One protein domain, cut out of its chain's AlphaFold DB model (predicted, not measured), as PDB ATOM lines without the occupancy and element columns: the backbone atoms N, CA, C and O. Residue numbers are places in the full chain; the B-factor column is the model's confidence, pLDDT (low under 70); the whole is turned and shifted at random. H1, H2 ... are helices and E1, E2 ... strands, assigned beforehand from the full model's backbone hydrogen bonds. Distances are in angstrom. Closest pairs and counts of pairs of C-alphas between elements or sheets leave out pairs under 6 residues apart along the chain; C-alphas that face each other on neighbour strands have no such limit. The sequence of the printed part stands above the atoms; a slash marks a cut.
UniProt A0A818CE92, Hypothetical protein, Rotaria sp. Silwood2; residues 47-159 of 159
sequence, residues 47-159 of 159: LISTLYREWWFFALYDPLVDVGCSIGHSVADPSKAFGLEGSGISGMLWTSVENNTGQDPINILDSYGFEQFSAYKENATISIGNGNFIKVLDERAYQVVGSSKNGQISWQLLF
ATOM      1  N   LEU A  47     -42.904 -34.845   6.930       75.44
ATOM      2  CA  LEU A  47     -43.879 -33.957   7.571       75.44
ATOM      3  C   LEU A  47     -44.703 -34.637   8.675       75.44
ATOM      4  O   LEU A  47     -45.066 -33.987   9.649       75.44
ATOM      5  N   ILE A  48     -44.988 -35.932   8.562       75.31
ATOM      6  CA  ILE A  48     -45.727 -36.666   9.598       75.31
ATOM      7  C   ILE A  48     -44.794 -36.969  10.770       75.31
ATOM      8  O   ILE A  48     -45.146 -36.728  11.925       75.31
ATOM      9  N   SER A  49     -43.573 -37.424  10.483       73.69
ATOM     10  CA  SER A  49     -42.582 -37.726  11.521       73.69
ATOM     11  C   SER A  49     -42.174 -36.496  12.337       73.69
ATOM     12  O   SER A  49     -41.856 -36.637  13.512       73.69
ATOM     13  N   THR A  50     -42.229 -35.287  11.769       77.25
ATOM     14  CA  THR A  50     -41.870 -34.059  12.508       77.25
ATOM     15  C   THR A  50     -42.873 -33.673  13.583       77.25
ATOM     16  O   THR A  50     -42.511 -33.188  14.663       77.25
ATOM     17  N   LEU A  51     -44.151 -33.902  13.300       81.00
ATOM     18  CA  LEU A  51     -45.250 -33.614  14.214       81.00
ATOM     19  C   LEU A  51     -45.494 -34.759  15.199       81.00
ATOM     20  O   LEU A  51     -46.235 -34.590  16.166       81.00
ATOM     21  N   TYR A  52     -44.847 -35.903  14.983       82.88
ATOM     22  CA  TYR A  52     -45.025 -37.083  15.805       82.88
ATOM     23  C   TYR A  52     -44.579 -36.843  17.251       82.88
ATOM     24  O   TYR A  52     -43.502 -36.292  17.522       82.88
ATOM     25  N   ARG A  53     -45.438 -37.256  18.179       85.75
ATOM     26  CA  ARG A  53     -45.217 -37.271  19.625       85.75
ATOM     27  C   ARG A  53     -45.796 -38.576  20.141       85.75
ATOM     28  O   ARG A  53     -46.934 -38.897  19.809       85.75
ATOM     29  N   GLU A  54     -45.042 -39.285  20.963       86.94
ATOM     30  CA  GLU A  54     -45.499 -40.531  21.578       86.94
ATOM     31  C   GLU A  54     -45.192 -40.499  23.070       86.94
ATOM     32  O   GLU A  54     -44.163 -39.953  23.490       86.94
ATOM     33  N   TRP A  55     -46.129 -41.030  23.854       88.94
ATOM     34  CA  TRP A  55     -46.076 -41.067  25.308       88.94
ATOM     35  C   TRP A  55     -46.514 -42.445  25.788       88.94
ATOM     36  O   TRP A  55     -47.589 -42.910  25.421       88.94
ATOM     37  N   TRP A  56     -45.718 -43.047  26.663       90.06
ATOM     38  CA  TRP A  56     -46.096 -44.237  27.419       90.06
ATOM     39  C   TRP A  56     -46.318 -43.824  28.857       90.06
ATOM     40  O   TRP A  56     -45.399 -43.287  29.471       90.06
ATOM     41  N   PHE A  57     -47.518 -44.042  29.381       90.44
ATOM     42  CA  PHE A  57     -47.916 -43.558  30.695       90.44
ATOM     43  C   PHE A  57     -48.408 -44.705  31.570       90.44
ATOM     44  O   PHE A  57     -49.288 -45.465  31.177       90.44
ATOM     45  N   PHE A  58     -47.866 -44.785  32.780       89.62
ATOM     46  CA  PHE A  58     -48.216 -45.777  33.786       89.62
ATOM     47  C   PHE A  58     -48.654 -45.054  35.050       89.62
ATOM     48  O   PHE A  58     -47.953 -44.162  35.525       89.62
ATOM     49  N   ALA A  59     -49.792 -45.452  35.609       91.81
ATOM     50  CA  ALA A  59     -50.268 -44.978  36.900       91.81
ATOM     51  C   ALA A  59     -50.608 -46.180  37.779       91.81
ATOM     52  O   ALA A  59     -51.309 -47.095  37.348       91.81
ATOM     53  N   LEU A  60     -50.095 -46.179  39.004       90.38
ATOM     54  CA  LEU A  60     -50.237 -47.275  39.954       90.38
ATOM     55  C   LEU A  60     -50.499 -46.754  41.364       90.38
ATOM     56  O   LEU A  60     -50.064 -45.667  41.740       90.38
ATOM     57  N   TYR A  61     -51.202 -47.571  42.138       92.56
ATOM     58  CA  TYR A  61     -51.469 -47.347  43.548       92.56
ATOM     59  C   TYR A  61     -51.298 -48.664  44.307       92.56
ATOM     60  O   TYR A  61     -51.895 -49.672  43.923       92.56
ATOM     61  N   ASP A  62     -50.478 -48.653  45.357       90.50
ATOM     62  CA  ASP A  62     -50.327 -49.767  46.288       90.50
ATOM     63  C   ASP A  62     -51.028 -49.431  47.619       90.50
ATOM     64  O   ASP A  62     -50.481 -48.665  48.421       90.50
ATOM     65  N   PRO A  63     -52.214 -50.010  47.890       90.56
ATOM     66  CA  PRO A  63     -52.961 -49.749  49.118       90.56
ATOM     67  C   PRO A  63     -52.323 -50.364  50.369       90.56
ATOM     68  O   PRO A  63     -52.686 -49.992  51.480       90.56
ATOM     69  N   LEU A  64     -51.389 -51.314  50.237       92.00
ATOM     70  CA  LEU A  64     -50.745 -51.928  51.405       92.00
ATOM     71  C   LEU A  64     -49.769 -50.970  52.088       92.00
ATOM     72  O   LEU A  64     -49.545 -51.073  53.294       92.00
ATOM     73  N   VAL A  65     -49.179 -50.066  51.308       90.75
ATOM     74  CA  VAL A  65     -48.208 -49.068  51.777       90.75
ATOM     75  C   VAL A  65     -48.670 -47.628  51.540       90.75
ATOM     76  O   VAL A  65     -47.932 -46.705  51.865       90.75
ATOM     77  N   ASP A  66     -49.879 -47.441  51.005       92.19
ATOM     78  CA  ASP A  66     -50.492 -46.155  50.652       92.19
ATOM     79  C   ASP A  66     -49.630 -45.275  49.723       92.19
ATOM     80  O   ASP A  66     -49.526 -44.057  49.884       92.19
ATOM     81  N   VAL A  67     -49.000 -45.899  48.721       91.12
ATOM     82  CA  VAL A  67     -48.121 -45.215  47.758       91.12
ATOM     83  C   VAL A  67     -48.768 -45.169  46.382       91.12
ATOM     84  O   VAL A  67     -49.159 -46.197  45.833       91.12
ATOM     85  N   GLY A  68     -48.835 -43.979  45.793       92.44
ATOM     86  CA  GLY A  68     -49.263 -43.761  44.414       92.44
ATOM     87  C   GLY A  68     -48.099 -43.293  43.554       92.44
ATOM     88  O   GLY A  68     -47.273 -42.505  44.007       92.44
ATOM     89  N   CYS A  69     -48.029 -43.731  42.304       92.00
ATOM     90  CA  CYS A  69     -47.018 -43.255  41.368       92.00
ATOM     91  C   CYS A  69     -47.593 -43.112  39.962       92.00
ATOM     92  O   CYS A  69     -48.407 -43.927  39.528       92.00
ATOM     93  N   SER A  70     -47.151 -42.084  39.243       93.31
ATOM     94  CA  SER A  70     -47.345 -41.959  37.805       93.31
ATOM     95  C   SER A  70     -46.011 -41.713  37.112       93.31
ATOM     96  O   SER A  70     -45.185 -40.941  37.599       93.31
ATOM     97  N   ILE A  71     -45.779 -42.389  35.990       93.69
ATOM     98  CA  ILE A  71     -44.526 -42.314  35.232       93.69
ATOM     99  C   ILE A  71     -44.860 -42.301  33.747       93.69
ATOM    100  O   ILE A  71     -45.644 -43.114  33.265       93.69
ATOM    101  N   GLY A  72     -44.257 -41.366  33.030       92.88
ATOM    102  CA  GLY A  72     -44.398 -41.154  31.605       92.88
ATOM    103  C   GLY A  72     -43.041 -41.197  30.915       92.88
ATOM    104  O   GLY A  72     -42.113 -40.534  31.368       92.88
ATOM    105  N   HIS A  73     -42.930 -41.936  29.817       93.25
ATOM    106  CA  HIS A  73     -41.799 -41.885  28.887       93.25
ATOM    107  C   HIS A  73     -42.260 -41.197  27.606       93.25
ATOM    108  O   HIS A  73     -43.398 -41.412  27.189       93.25
ATOM    109  N   SER A  74     -41.410 -40.395  26.966       93.06
ATOM    110  CA  SER A  74     -41.815 -39.676  25.756       93.06
ATOM    111  C   SER A  74     -40.717 -39.449  24.737       93.06
ATOM    112  O   SER A  74     -39.528 -39.429  25.065       93.06
ATOM    113  N   VAL A  75     -41.144 -39.250  23.491       91.69
ATOM    114  CA  VAL A  75     -40.290 -38.860  22.367       91.69
ATOM    115  C   VAL A  75     -40.996 -37.845  21.466       91.69
ATOM    116  O   VAL A  75     -42.219 -37.866  21.298       91.69
ATOM    117  N   ALA A  76     -40.212 -36.943  20.881       90.69
ATOM    118  CA  ALA A  76     -40.657 -35.884  19.989       90.69
ATOM    119  C   ALA A  76     -39.755 -35.745  18.754       90.69
ATOM    120  O   ALA A  76     -38.544 -35.918  18.866       90.69
ATOM    121  N   ASP A  77     -40.365 -35.403  17.609       84.12
ATOM    122  CA  ASP A  77     -39.720 -35.152  16.301       84.12
ATOM    123  C   ASP A  77     -38.629 -36.184  15.953       84.12
ATOM    124  O   ASP A  77     -37.451 -35.848  15.835       84.12
ATOM    125  N   PRO A  78     -38.987 -37.466  15.761       77.81
ATOM    126  CA  PRO A  78     -38.023 -38.487  15.361       77.81
ATOM    127  C   PRO A  78     -37.304 -38.214  14.033       77.81
ATOM    128  O   PRO A  78     -36.240 -38.787  13.791       77.81
ATOM    129  N   SER A  79     -37.853 -37.354  13.173       78.62
ATOM    130  CA  SER A  79     -37.195 -36.919  11.934       78.62
ATOM    131  C   SER A  79     -36.113 -35.866  12.120       78.62
ATOM    132  O   SER A  79     -35.352 -35.645  11.177       78.62
ATOM    133  N   LYS A  80     -36.037 -35.221  13.291       82.88
ATOM    134  CA  LYS A  80     -35.092 -34.134  13.581       82.88
ATOM    135  C   LYS A  80     -35.186 -32.955  12.611       82.88
ATOM    136  O   LYS A  80     -34.172 -32.328  12.302       82.88
ATOM    137  N   ALA A  81     -36.359 -32.675  12.047       82.44
ATOM    138  CA  ALA A  81     -36.403 -31.710  10.944       82.44
ATOM    139  C   ALA A  81     -36.350 -30.255  11.418       82.44
ATOM    140  O   ALA A  81     -35.934 -29.390  10.647       82.44
ATOM    141  N   PHE A  82     -36.758 -29.975  12.663       82.38
ATOM    142  CA  PHE A  82     -36.800 -28.611  13.200       82.38
ATOM    143  C   PHE A  82     -35.793 -28.351  14.328       82.38
ATOM    144  O   PHE A  82     -35.797 -27.256  14.890       82.38
ATOM    145  N   GLY A  83     -34.934 -29.319  14.669       82.38
ATOM    146  CA  GLY A  83     -34.016 -29.194  15.808       82.38
ATOM    147  C   GLY A  83     -34.737 -29.181  17.162       82.38
ATOM    148  O   GLY A  83     -34.228 -28.609  18.126       82.38
ATOM    149  N   LEU A  84     -35.958 -29.723  17.210       83.62
ATOM    150  CA  LEU A  84     -36.815 -29.811  18.399       83.62
ATOM    151  C   LEU A  84     -36.997 -31.262  18.859       83.62
ATOM    152  O   LEU A  84     -37.878 -31.550  19.675       83.62
ATOM    153  N   GLU A  85     -36.205 -32.179  18.308       90.62
ATOM    154  CA  GLU A  85     -36.194 -33.568  18.722       90.62
ATOM    155  C   GLU A  85     -35.798 -33.704  20.191       90.62
ATOM    156  O   GLU A  85     -34.939 -32.992  20.715       90.62
ATOM    157  N   GLY A  86     -36.423 -34.652  20.876       91.81
ATOM    158  CA  GLY A  86     -36.144 -34.868  22.284       91.81
ATOM    159  C   GLY A  86     -36.816 -36.112  22.812       91.81
ATOM    160  O   GLY A  86     -37.711 -36.679  22.183       91.81
ATOM    161  N   SER A  87     -36.371 -36.535  23.984       93.94
ATOM    162  CA  SER A  87     -37.039 -37.571  24.759       93.94
ATOM    163  C   SER A  87     -37.067 -37.186  26.229       93.94
ATOM    164  O   SER A  87     -36.320 -36.305  26.670       93.94
ATOM    165  N   GLY A  88     -37.963 -37.794  26.993       95.19
ATOM    166  CA  GLY A  88     -38.160 -37.389  28.373       95.19
ATOM    167  C   GLY A  88     -38.754 -38.473  29.243       95.19
ATOM    168  O   GLY A  88     -39.392 -39.409  28.760       95.19
ATOM    169  N   ILE A  89     -38.530 -38.307  30.541       95.69
ATOM    170  CA  ILE A  89     -39.227 -39.043  31.583       95.69
ATOM    171  C   ILE A  89     -39.834 -38.029  32.537       95.69
ATOM    172  O   ILE A  89     -39.143 -37.150  33.049       95.69
ATOM    173  N   SER A  90     -41.129 -38.168  32.779       95.12
ATOM    174  CA  SER A  90     -41.874 -37.308  33.690       95.12
ATOM    175  C   SER A  90     -42.676 -38.168  34.642       95.12
ATOM    176  O   SER A  90     -43.149 -39.231  34.259       95.12
ATOM    177  N   GLY A  91     -42.869 -37.730  35.876       93.19
ATOM    178  CA  GLY A  91     -43.607 -38.543  36.830       93.19
ATOM    179  C   GLY A  91     -43.809 -37.878  38.170       93.19
ATOM    180  O   GLY A  91     -43.286 -36.796  38.436       93.19
ATOM    181  N   MET A  92     -44.595 -38.537  39.005       93.94
ATOM    182  CA  MET A  92     -44.937 -38.091  40.345       93.94
ATOM    183  C   MET A  92     -45.023 -39.300  41.276       93.94
ATOM    184  O   MET A  92     -45.513 -40.360  40.886       93.94
ATOM    185  N   LEU A  93     -44.556 -39.142  42.512       93.06
ATOM    186  CA  LEU A  93     -44.675 -40.133  43.580       93.06
ATOM    187  C   LEU A  93     -45.370 -39.497  44.786       93.06
ATOM    188  O   LEU A  93     -44.901 -38.496  45.328       93.06
ATOM    189  N   TRP A  94     -46.465 -40.114  45.215       93.00
ATOM    190  CA  TRP A  94     -47.198 -39.797  46.435       93.00
ATOM    191  C   TRP A  94     -46.917 -40.881  47.470       93.00
ATOM    192  O   TRP A  94     -47.190 -42.052  47.227       93.00
ATOM    193  N   THR A  95     -46.393 -40.499  48.631       90.56
ATOM    194  CA  THR A  95     -46.052 -41.437  49.715       90.56
ATOM    195  C   THR A  95     -47.200 -41.707  50.691       90.56
ATOM    196  O   THR A  95     -47.002 -42.445  51.649       90.56
ATOM    197  N   SER A  96     -48.349 -41.051  50.500       91.00
ATOM    198  CA  SER A  96     -49.542 -41.168  51.348       91.00
ATOM    199  C   SER A  96     -50.759 -40.654  50.569       91.00
ATOM    200  O   SER A  96     -51.021 -39.447  50.557       91.00
ATOM    201  N   VAL A  97     -51.439 -41.534  49.827       89.62
ATOM    202  CA  VAL A  97     -52.558 -41.162  48.937       89.62
ATOM    203  C   VAL A  97     -53.867 -41.039  49.714       89.62
ATOM    204  O   VAL A  97     -54.524 -39.996  49.649       89.62
ATOM    205  N   GLU A  98     -54.252 -42.080  50.448       90.06
ATOM    206  CA  GLU A  98     -55.476 -42.103  51.250       90.06
ATOM    207  C   GLU A  98     -55.335 -41.220  52.483       90.06
ATOM    208  O   GLU A  98     -56.221 -40.417  52.792       90.06
ATOM    209  N   ASN A  99     -54.197 -41.314  53.168       82.81
ATOM    210  CA  ASN A  99     -53.923 -40.498  54.340       82.81
ATOM    211  C   ASN A  99     -53.189 -39.217  53.934       82.81
ATOM    212  O   ASN A  99     -52.071 -38.973  54.383       82.81
ATOM    213  N   ASN A 100     -53.780 -38.437  53.025       75.81
ATOM    214  CA  ASN A 100     -53.185 -37.225  52.460       75.81
ATOM    215  C   ASN A 100     -52.695 -36.272  53.569       75.81
ATOM    216  O   ASN A 100     -53.465 -35.522  54.169       75.81
ATOM    217  N   THR A 101     -51.387 -36.294  53.827       75.25
ATOM    218  CA  THR A 101     -50.733 -35.518  54.888       75.25
ATOM    219  C   THR A 101     -50.491 -34.060  54.490       75.25
ATOM    220  O   THR A 101     -49.905 -33.305  55.266       75.25
ATOM    221  N   GLY A 102     -50.915 -33.652  53.286       79.69
ATOM    222  CA  GLY A 102     -50.582 -32.355  52.695       79.69
ATOM    223  C   GLY A 102     -49.127 -32.254  52.228       79.69
ATOM    224  O   GLY A 102     -48.656 -31.153  51.962       79.69
ATOM    225  N   GLN A 103     -48.403 -33.376  52.162       86.00
ATOM    226  CA  GLN A 103     -47.061 -33.424  51.590       86.00
ATOM    227  C   GLN A 103     -47.125 -33.304  50.068       86.00
ATOM    228  O   GLN A 103     -47.920 -33.979  49.413       86.00
ATOM    229  N   ASP A 104     -46.251 -32.466  49.512       90.62
ATOM    230  CA  ASP A 104     -46.107 -32.355  48.068       90.62
ATOM    231  C   ASP A 104     -45.553 -33.663  47.480       90.62
ATOM    232  O   ASP A 104     -44.657 -34.282  48.068       90.62
ATOM    233  N   PRO A 105     -46.045 -34.086  46.305       91.50
ATOM    234  CA  PRO A 105     -45.503 -35.240  45.611       91.50
ATOM    235  C   PRO A 105     -44.061 -34.993  45.171       91.50
ATOM    236  O   PRO A 105     -43.666 -33.879  44.811       91.50
ATOM    237  N   ILE A 106     -43.278 -36.068  45.130       92.06
ATOM    238  CA  ILE A 106     -41.934 -36.025  44.563       92.06
ATOM    239  C   ILE A 106     -42.083 -36.057  43.041       92.06
ATOM    240  O   ILE A 106     -42.600 -37.023  42.484       92.06
ATOM    241  N   ASN A 107     -41.645 -34.991  42.377       94.00
ATOM    242  CA  ASN A 107     -41.761 -34.840  40.929       94.00
ATOM    243  C   ASN A 107     -40.503 -35.343  40.211       94.00
ATOM    244  O   ASN A 107     -39.379 -35.120  40.663       94.00
ATOM    245  N   ILE A 108     -40.706 -35.955  39.048       93.81
ATOM    246  CA  ILE A 108     -39.672 -36.350  38.091       93.81
ATOM    247  C   ILE A 108     -39.889 -35.516  36.833       93.81
ATOM    248  O   ILE A 108     -40.994 -35.487  36.288       93.81
ATOM    249  N   LEU A 109     -38.836 -34.844  36.372       95.00
ATOM    250  CA  LEU A 109     -38.823 -34.134  35.099       95.00
ATOM    251  C   LEU A 109     -37.417 -34.209  34.509       95.00
ATOM    252  O   LEU A 109     -36.571 -33.347  34.749       95.00
ATOM    253  N   ASP A 110     -37.178 -35.263  33.744       96.06
ATOM    254  CA  ASP A 110     -35.885 -35.561  33.155       96.06
ATOM    255  C   ASP A 110     -35.950 -35.441  31.636       96.06
ATOM    256  O   ASP A 110     -36.614 -36.220  30.957       96.06
ATOM    257  N   SER A 111     -35.204 -34.484  31.087       94.94
ATOM    258  CA  SER A 111     -35.067 -34.304  29.638       94.94
ATOM    259  C   SER A 111     -33.821 -35.007  29.119       94.94
ATOM    260  O   SER A 111     -32.742 -34.856  29.697       94.94
ATOM    261  N   TYR A 112     -33.935 -35.723  28.009       94.50
ATOM    262  CA  TYR A 112     -32.853 -36.450  27.352       94.50
ATOM    263  C   TYR A 112     -32.724 -36.004  25.894       94.50
ATOM    264  O   TYR A 112     -33.711 -35.649  25.243       94.50
ATOM    265  N   GLY A 113     -31.496 -36.034  25.376       92.00
ATOM    266  CA  GLY A 113     -31.269 -35.825  23.949       92.00
ATOM    267  C   GLY A 113     -31.895 -36.957  23.135       92.00
ATOM    268  O   GLY A 113     -32.047 -38.080  23.622       92.00
ATOM    269  N   PHE A 114     -32.286 -36.683  21.893       88.81
ATOM    270  CA  PHE A 114     -32.891 -37.705  21.035       88.81
ATOM    271  C   PHE A 114     -31.937 -38.877  20.758       88.81
ATOM    272  O   PHE A 114     -32.369 -40.013  20.612       88.81
ATOM    273  N   GLU A 115     -30.628 -38.640  20.720       90.81
ATOM    274  CA  GLU A 115     -29.601 -39.681  20.591       90.81
ATOM    275  C   GLU A 115     -29.579 -40.684  21.752       90.81
ATOM    276  O   GLU A 115     -28.990 -41.755  21.629       90.81
ATOM    277  N   GLN A 116     -30.220 -40.342  22.870       93.25
ATOM    278  CA  GLN A 116     -30.386 -41.218  24.022       93.25
ATOM    279  C   GLN A 116     -31.687 -42.026  23.958       93.25
ATOM    280  O   GLN A 116     -31.913 -42.872  24.820       93.25
ATOM    281  N   PHE A 117     -32.543 -41.759  22.971       91.38
ATOM    282  CA  PHE A 117     -33.735 -42.540  22.695       91.38
ATOM    283  C   PHE A 117     -33.412 -43.641  21.687       91.38
ATOM    284  O   PHE A 117     -32.798 -43.413  20.643       91.38
ATOM    285  N   SER A 118     -33.869 -44.850  21.980       88.50
ATOM    286  CA  SER A 118     -33.866 -45.949  21.022       88.50
ATOM    287  C   SER A 118     -35.153 -46.732  21.141       88.50
ATOM    288  O   SER A 118     -35.738 -46.817  22.222       88.50
ATOM    289  N   ALA A 119     -35.583 -47.310  20.027       85.19
ATOM    290  CA  ALA A 119     -36.696 -48.220  20.048       85.19
ATOM    291  C   ALA A 119     -36.636 -49.246  18.916       85.19
ATOM    292  O   ALA A 119     -36.038 -48.993  17.865       85.19
ATOM    293  N   TYR A 120     -37.239 -50.402  19.172       79.12
ATOM    294  CA  TYR A 120     -37.117 -51.606  18.361       79.12
ATOM    295  C   TYR A 120     -38.506 -52.185  18.109       79.12
ATOM    296  O   TYR A 120     -39.229 -52.507  19.054       79.12
ATOM    297  N   LYS A 121     -38.876 -52.315  16.830       72.12
ATOM    298  CA  LYS A 121     -40.203 -52.803  16.434       72.12
ATOM    299  C   LYS A 121     -40.358 -54.290  16.747       72.12
ATOM    300  O   LYS A 121     -41.422 -54.731  17.156       72.12
ATOM    301  N   GLU A 122     -39.284 -55.053  16.580       72.19
ATOM    302  CA  GLU A 122     -39.275 -56.517  16.625       72.19
ATOM    303  C   GLU A 122     -39.672 -57.084  17.995       72.19
ATOM    304  O   GLU A 122     -40.093 -58.234  18.089       72.19
ATOM    305  N   ASN A 123     -39.515 -56.296  19.057       71.44
ATOM    306  CA  ASN A 123     -39.823 -56.679  20.433       71.44
ATOM    307  C   ASN A 123     -40.517 -55.553  21.220       71.44
ATOM    308  O   ASN A 123     -40.461 -55.562  22.452       71.44
ATOM    309  N   ALA A 124     -41.072 -54.560  20.509       77.88
ATOM    310  CA  ALA A 124     -41.749 -53.385  21.062       77.88
ATOM    311  C   ALA A 124     -41.030 -52.796  22.295       77.88
ATOM    312  O   ALA A 124     -41.623 -52.524  23.337       77.88
ATOM    313  N   THR A 125     -39.704 -52.660  22.205       85.44
ATOM    314  CA  THR A 125     -38.881 -52.143  23.303       85.44
ATOM    315  C   THR A 125     -38.510 -50.699  23.036       85.44
ATOM    316  O   THR A 125     -38.029 -50.379  21.948       85.44
ATOM    317  N   ILE A 126     -38.656 -49.845  24.045       90.12
ATOM    318  CA  ILE A 126     -38.189 -48.457  24.020       90.12
ATOM    319  C   ILE A 126     -37.189 -48.231  25.146       90.12
ATOM    320  O   ILE A 126     -37.266 -48.855  26.204       90.12
ATOM    321  N   SER A 127     -36.216 -47.355  24.939       93.19
ATOM    322  CA  SER A 127     -35.231 -46.993  25.957       93.19
ATOM    323  C   SER A 127     -34.871 -45.516  25.867       93.19
ATOM    324  O   SER A 127     -34.734 -44.984  24.766       93.19
ATOM    325  N   ILE A 128     -34.716 -44.873  27.027       94.62
ATOM    326  CA  ILE A 128     -34.357 -43.454  27.167       94.62
ATOM    327  C   ILE A 128     -33.188 -43.321  28.147       94.62
ATOM    328  O   ILE A 128     -33.296 -43.628  29.337       94.62
ATOM    329  N   GLY A 129     -32.059 -42.815  27.659       92.81
ATOM    330  CA  GLY A 129     -30.846 -42.698  28.459       92.81
ATOM    331  C   GLY A 129     -30.283 -44.056  28.875       92.81
ATOM    332  O   GLY A 129     -30.493 -45.074  28.220       92.81
ATOM    333  N   ASN A 130     -29.549 -44.062  29.987       85.94
ATOM    334  CA  ASN A 130     -28.959 -45.277  30.535       85.94
ATOM    335  C   ASN A 130     -29.858 -45.828  31.642       85.94
ATOM    336  O   ASN A 130     -29.865 -45.292  32.746       85.94
ATOM    337  N   GLY A 131     -30.576 -46.911  31.346       89.31
ATOM    338  CA  GLY A 131     -31.286 -47.703  32.354       89.31
ATOM    339  C   GLY A 131     -32.802 -47.520  32.407       89.31
ATOM    340  O   GLY A 131     -33.443 -48.289  33.116       89.31
ATOM    341  N   ASN A 132     -33.386 -46.589  31.643       95.44
ATOM    342  CA  ASN A 132     -34.842 -46.496  31.523       95.44
ATOM    343  C   ASN A 132     -35.328 -47.213  30.269       95.44
ATOM    344  O   ASN A 132     -34.890 -46.874  29.166       95.44
ATOM    345  N   PHE A 133     -36.249 -48.158  30.421       93.69
ATOM    346  CA  PHE A 133     -36.827 -48.888  29.302       93.69
ATOM    347  C   PHE A 133     -38.245 -49.382  29.577       93.69
ATOM    348  O   PHE A 133     -38.641 -49.606  30.721       93.69
ATOM    349  N   ILE A 134     -38.976 -49.594  28.487       91.50
ATOM    350  CA  ILE A 134     -40.228 -50.348  28.451       91.50
ATOM    351  C   ILE A 134     -39.989 -51.508  27.504       91.50
ATOM    352  O   ILE A 134     -39.459 -51.307  26.412       91.50
ATOM    353  N   LYS A 135     -40.345 -52.713  27.930       89.31
ATOM    354  CA  LYS A 135     -40.181 -53.929  27.147       89.31
ATOM    355  C   LYS A 135     -41.455 -54.753  27.211       89.31
ATOM    356  O   LYS A 135     -41.869 -55.145  28.301       89.31
ATOM    357  N   VAL A 136     -42.007 -55.075  26.049       85.56
ATOM    358  CA  VAL A 136     -43.061 -56.083  25.926       85.56
ATOM    359  C   VAL A 136     -42.435 -57.463  26.106       85.56
ATOM    360  O   VAL A 136     -41.439 -57.803  25.460       85.56
ATOM    361  N   LEU A 137     -42.964 -58.234  27.048       85.88
ATOM    362  CA  LEU A 137     -42.528 -59.600  27.325       85.88
ATOM    363  C   LEU A 137     -43.373 -60.609  26.544       85.88
ATOM    364  O   LEU A 137     -42.821 -61.557  25.988       85.88
ATOM    365  N   ASP A 138     -44.683 -60.375  26.490       82.25
ATOM    366  CA  ASP A 138     -45.664 -61.108  25.692       82.25
ATOM    367  C   ASP A 138     -46.920 -60.241  25.469       82.25
ATOM    368  O   ASP A 138     -46.938 -59.074  25.849       82.25
ATOM    369  N   GLU A 139     -47.965 -60.806  24.855       74.62
ATOM    370  CA  GLU A 139     -49.239 -60.135  24.529       74.62
ATOM    371  C   GLU A 139     -49.984 -59.517  25.724       74.62
ATOM    372  O   GLU A 139     -50.974 -58.819  25.530       74.62
ATOM    373  N   ARG A 140     -49.576 -59.808  26.960       76.81
ATOM    374  CA  ARG A 140     -50.243 -59.329  28.177       76.81
ATOM    375  C   ARG A 140     -49.274 -58.754  29.195       76.81
ATOM    376  O   ARG A 140     -49.739 -58.331  30.249       76.81
ATOM    377  N   ALA A 141     -47.971 -58.799  28.919       82.69
ATOM    378  CA  ALA A 141     -46.962 -58.537  29.924       82.69
ATOM    379  C   ALA A 141     -45.944 -57.481  29.498       82.69
ATOM    380  O   ALA A 141     -45.294 -57.591  28.454       82.69
ATOM    381  N   TYR A 142     -45.730 -56.506  30.379       85.88
ATOM    382  CA  TYR A 142     -44.810 -55.388  30.194       85.88
ATOM    383  C   TYR A 142     -43.835 -55.297  31.356       85.88
ATOM    384  O   TYR A 142     -44.216 -55.331  32.524       85.88
ATOM    385  N   GLN A 143     -42.564 -55.087  31.033       91.75
ATOM    386  CA  GLN A 143     -41.557 -54.671  31.994       91.75
ATOM    387  C   GLN A 143     -41.246 -53.187  31.798       91.75
ATOM    388  O   GLN A 143     -40.810 -52.782  30.719       91.75
ATOM    389  N   VAL A 144     -41.400 -52.393  32.857       92.56
ATOM    390  CA  VAL A 144     -41.055 -50.966  32.872       92.56
ATOM    391  C   VAL A 144     -40.015 -50.730  33.952       92.56
ATOM    392  O   VAL A 144     -40.272 -50.950  35.134       92.56
ATOM    393  N   VAL A 145     -38.825 -50.297  33.559       94.69
ATOM    394  CA  VAL A 145     -37.702 -50.083  34.479       94.69
ATOM    395  C   VAL A 145     -37.140 -48.697  34.267       94.69
ATOM    396  O   VAL A 145     -37.070 -48.220  33.135       94.69
ATOM    397  N   GLY A 146     -36.719 -48.062  35.352       94.31
ATOM    398  CA  GLY A 146     -36.031 -46.792  35.267       94.31
ATOM    399  C   GLY A 146     -35.725 -46.158  36.610       94.31
ATOM    400  O   GLY A 146     -35.980 -46.711  37.682       94.31
ATOM    401  N   SER A 147     -35.135 -44.978  36.527       93.81
ATOM    402  CA  SER A 147     -34.820 -44.126  37.660       93.81
ATOM    403  C   SER A 147     -34.735 -42.677  37.222       93.81
ATOM    404  O   SER A 147     -34.255 -42.386  36.122       93.81
ATOM    405  N   SER A 148     -35.107 -41.766  38.115       92.56
ATOM    406  CA  SER A 148     -34.885 -40.344  37.900       92.56
ATOM    407  C   SER A 148     -33.387 -40.033  37.813       92.56
ATOM    408  O   SER A 148     -32.563 -40.672  38.476       92.56
ATOM    409  N   LYS A 149     -32.995 -39.013  37.039       92.75
ATOM    410  CA  LYS A 149     -31.580 -38.611  36.885       92.75
ATOM    411  C   LYS A 149     -30.916 -38.248  38.207       92.75
ATOM    412  O   LYS A 149     -29.712 -38.431  38.363       92.75
ATOM    413  N   ASN A 150     -31.694 -37.718  39.147       88.81
ATOM    414  CA  ASN A 150     -31.221 -37.362  40.482       88.81
ATOM    415  C   ASN A 150     -31.161 -38.561  41.454       88.81
ATOM    416  O   ASN A 150     -30.762 -38.378  42.602       88.81
ATOM    417  N   GLY A 151     -31.569 -39.761  41.023       88.25
ATOM    418  CA  GLY A 151     -31.536 -40.992  41.813       88.25
ATOM    419  C   GLY A 151     -32.536 -41.052  42.971       88.25
ATOM    420  O   GLY A 151     -32.451 -41.969  43.784       88.25
ATOM    421  N   GLN A 152     -33.461 -40.094  43.081       87.62
ATOM    422  CA  GLN A 152     -34.440 -40.060  44.172       87.62
ATOM    423  C   GLN A 152     -35.543 -41.105  44.017       87.62
ATOM    424  O   GLN A 152     -36.060 -41.592  45.019       87.62
ATOM    425  N   ILE A 153     -35.913 -41.439  42.779       89.19
ATOM    426  CA  ILE A 153     -36.961 -42.414  42.487       89.19
ATOM    427  C   ILE A 153     -36.402 -43.451  41.522       89.19
ATOM    428  O   ILE A 153     -35.739 -43.115  40.543       89.19
ATOM    429  N   SER A 154     -36.693 -44.717  41.796       92.06
ATOM    430  CA  SER A 154     -36.470 -45.824  40.871       92.06
ATOM    431  C   SER A 154     -37.714 -46.691  40.822       92.06
ATOM    432  O   SER A 154     -38.453 -46.778  41.804       92.06
ATOM    433  N   TRP A 155     -37.956 -47.298  39.671       90.75
ATOM    434  CA  TRP A 155     -39.101 -48.160  39.446       90.75
ATOM    435  C   TRP A 155     -38.676 -49.409  38.693       90.75
ATOM    436  O   TRP A 155     -37.825 -49.390  37.802       90.75
ATOM    437  N   GLN A 156     -39.313 -50.507  39.068       93.69
ATOM    438  CA  GLN A 156     -39.259 -51.767  38.359       93.69
ATOM    439  C   GLN A 156     -40.653 -52.368  38.446       93.69
ATOM    440  O   GLN A 156     -41.062 -52.883  39.485       93.69
ATOM    441  N   LEU A 157     -41.386 -52.237  37.354       89.06
ATOM    442  CA  LEU A 157     -42.783 -52.606  37.253       89.06
ATOM    443  C   LEU A 157     -42.903 -53.784  36.293       89.06
ATOM    444  O   LEU A 157     -42.225 -53.832  35.261       89.06
ATOM    445  N   LEU A 158     -43.746 -54.735  36.672       89.50
ATOM    446  CA  LEU A 158     -44.119 -55.883  35.865       89.50
ATOM    447  C   LEU A 158     -45.642 -55.966  35.901       89.50
ATOM    448  O   LEU A 158     -46.210 -56.200  36.971       89.50
ATOM    449  N   PHE A 159     -46.263 -55.723  34.755       78.00
ATOM    450  CA  PHE A 159     -47.710 -55.788  34.559       78.00
ATOM    451  C   PHE A 159     -48.021 -56.922  33.607       78.00
ATOM    452  O   PHE A 159     -47.180 -57.104  32.699       78.00
TER     453      PHE A 159
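Overview. This is residues 47 to 159 of the 159 residues of the protein "Hypothetical protein" of Rotaria sp. Silwood2 (UniProt A0A818CE92). What is the main picture? Two antiparallel sheets form a sandwich, only partly face to face, with their strands crossed at 89 degrees: E1 to E4 make one sheet, whose strands run along the longest axis, and E5 to E9 make the other, whose strands run across it. The short helix H1 sits at one end of the long sheet. What is it made of? The printed part has 113 residues, with one named helix followed by nine named strands, mostly strand by class; the sheet orders are E1 E2 E3 E4 and E5 E6 E7 E8 E9. How is it proportioned? It is only just compact, close to loose, with a radius of gyration of the C-alphas of 15.5 A and spans of 48 by 32 by 23 A.

Arrangement. How does the first sheet run? After H1, residues 47 to 51, which is not on either sheet, come E1, residues 53 to 62, E2, 67 to 76, E3, 86 to 94, and E4, 106 to 112, a meander, each strand the antiparallel neighbour of the one before. N 58 and O 71 are 2.8 A apart, N 72 and O 90 2.7 A, and N 91 and O 108 3.0 A, each within hydrogen-bond range. In H1, 0 of 1 O i to N i+4 pairs and 1 of 2 O i to N i+3 pairs are within range. How does the second sheet run? E5, 117 to 120, E6, 125 to 128, E7, 132 to 138, E8, 141 to 147, and E9, 154 to 158, form another meander. Within range are N 118 and O 127 at 2.9 A, N 126 and O 134 at 2.9 A, N 135 and O 143 at 2.8 A, and N 157 and O 144 at 2.8 A. Where do the sheets come near? The closest C-alphas of E3 and E6 are those of Ser 87 and Ile 128, 6.9 A apart; E3 and E8 are apart.

Along the chain. Where does the first strand begin? C-alpha 53 of E1 is at (-45.217, -37.271, 19.625). How long are the strands? E1 spans 29.9 A, E2 30.2 A, E3 27.0 A and E4 19.5 A; E7 spans 19.1 A and E8 20.4 A. Where does the last strand end? C-alpha 158 of E9 is at (-44.119, -55.883, 35.865).

Size, cuts and confidence. How large is it? The two C-alphas farthest apart are those of Leu 47 and Asn 99, 48.3 A. Which link is long? The link E3 to E4, with 11 residues, is long, and the chain changes sheet at the tight link E4 to E5. Is it whole and confident? The printed part has no cut, its mean pLDDT is 88.2, and no printed residue is under 70.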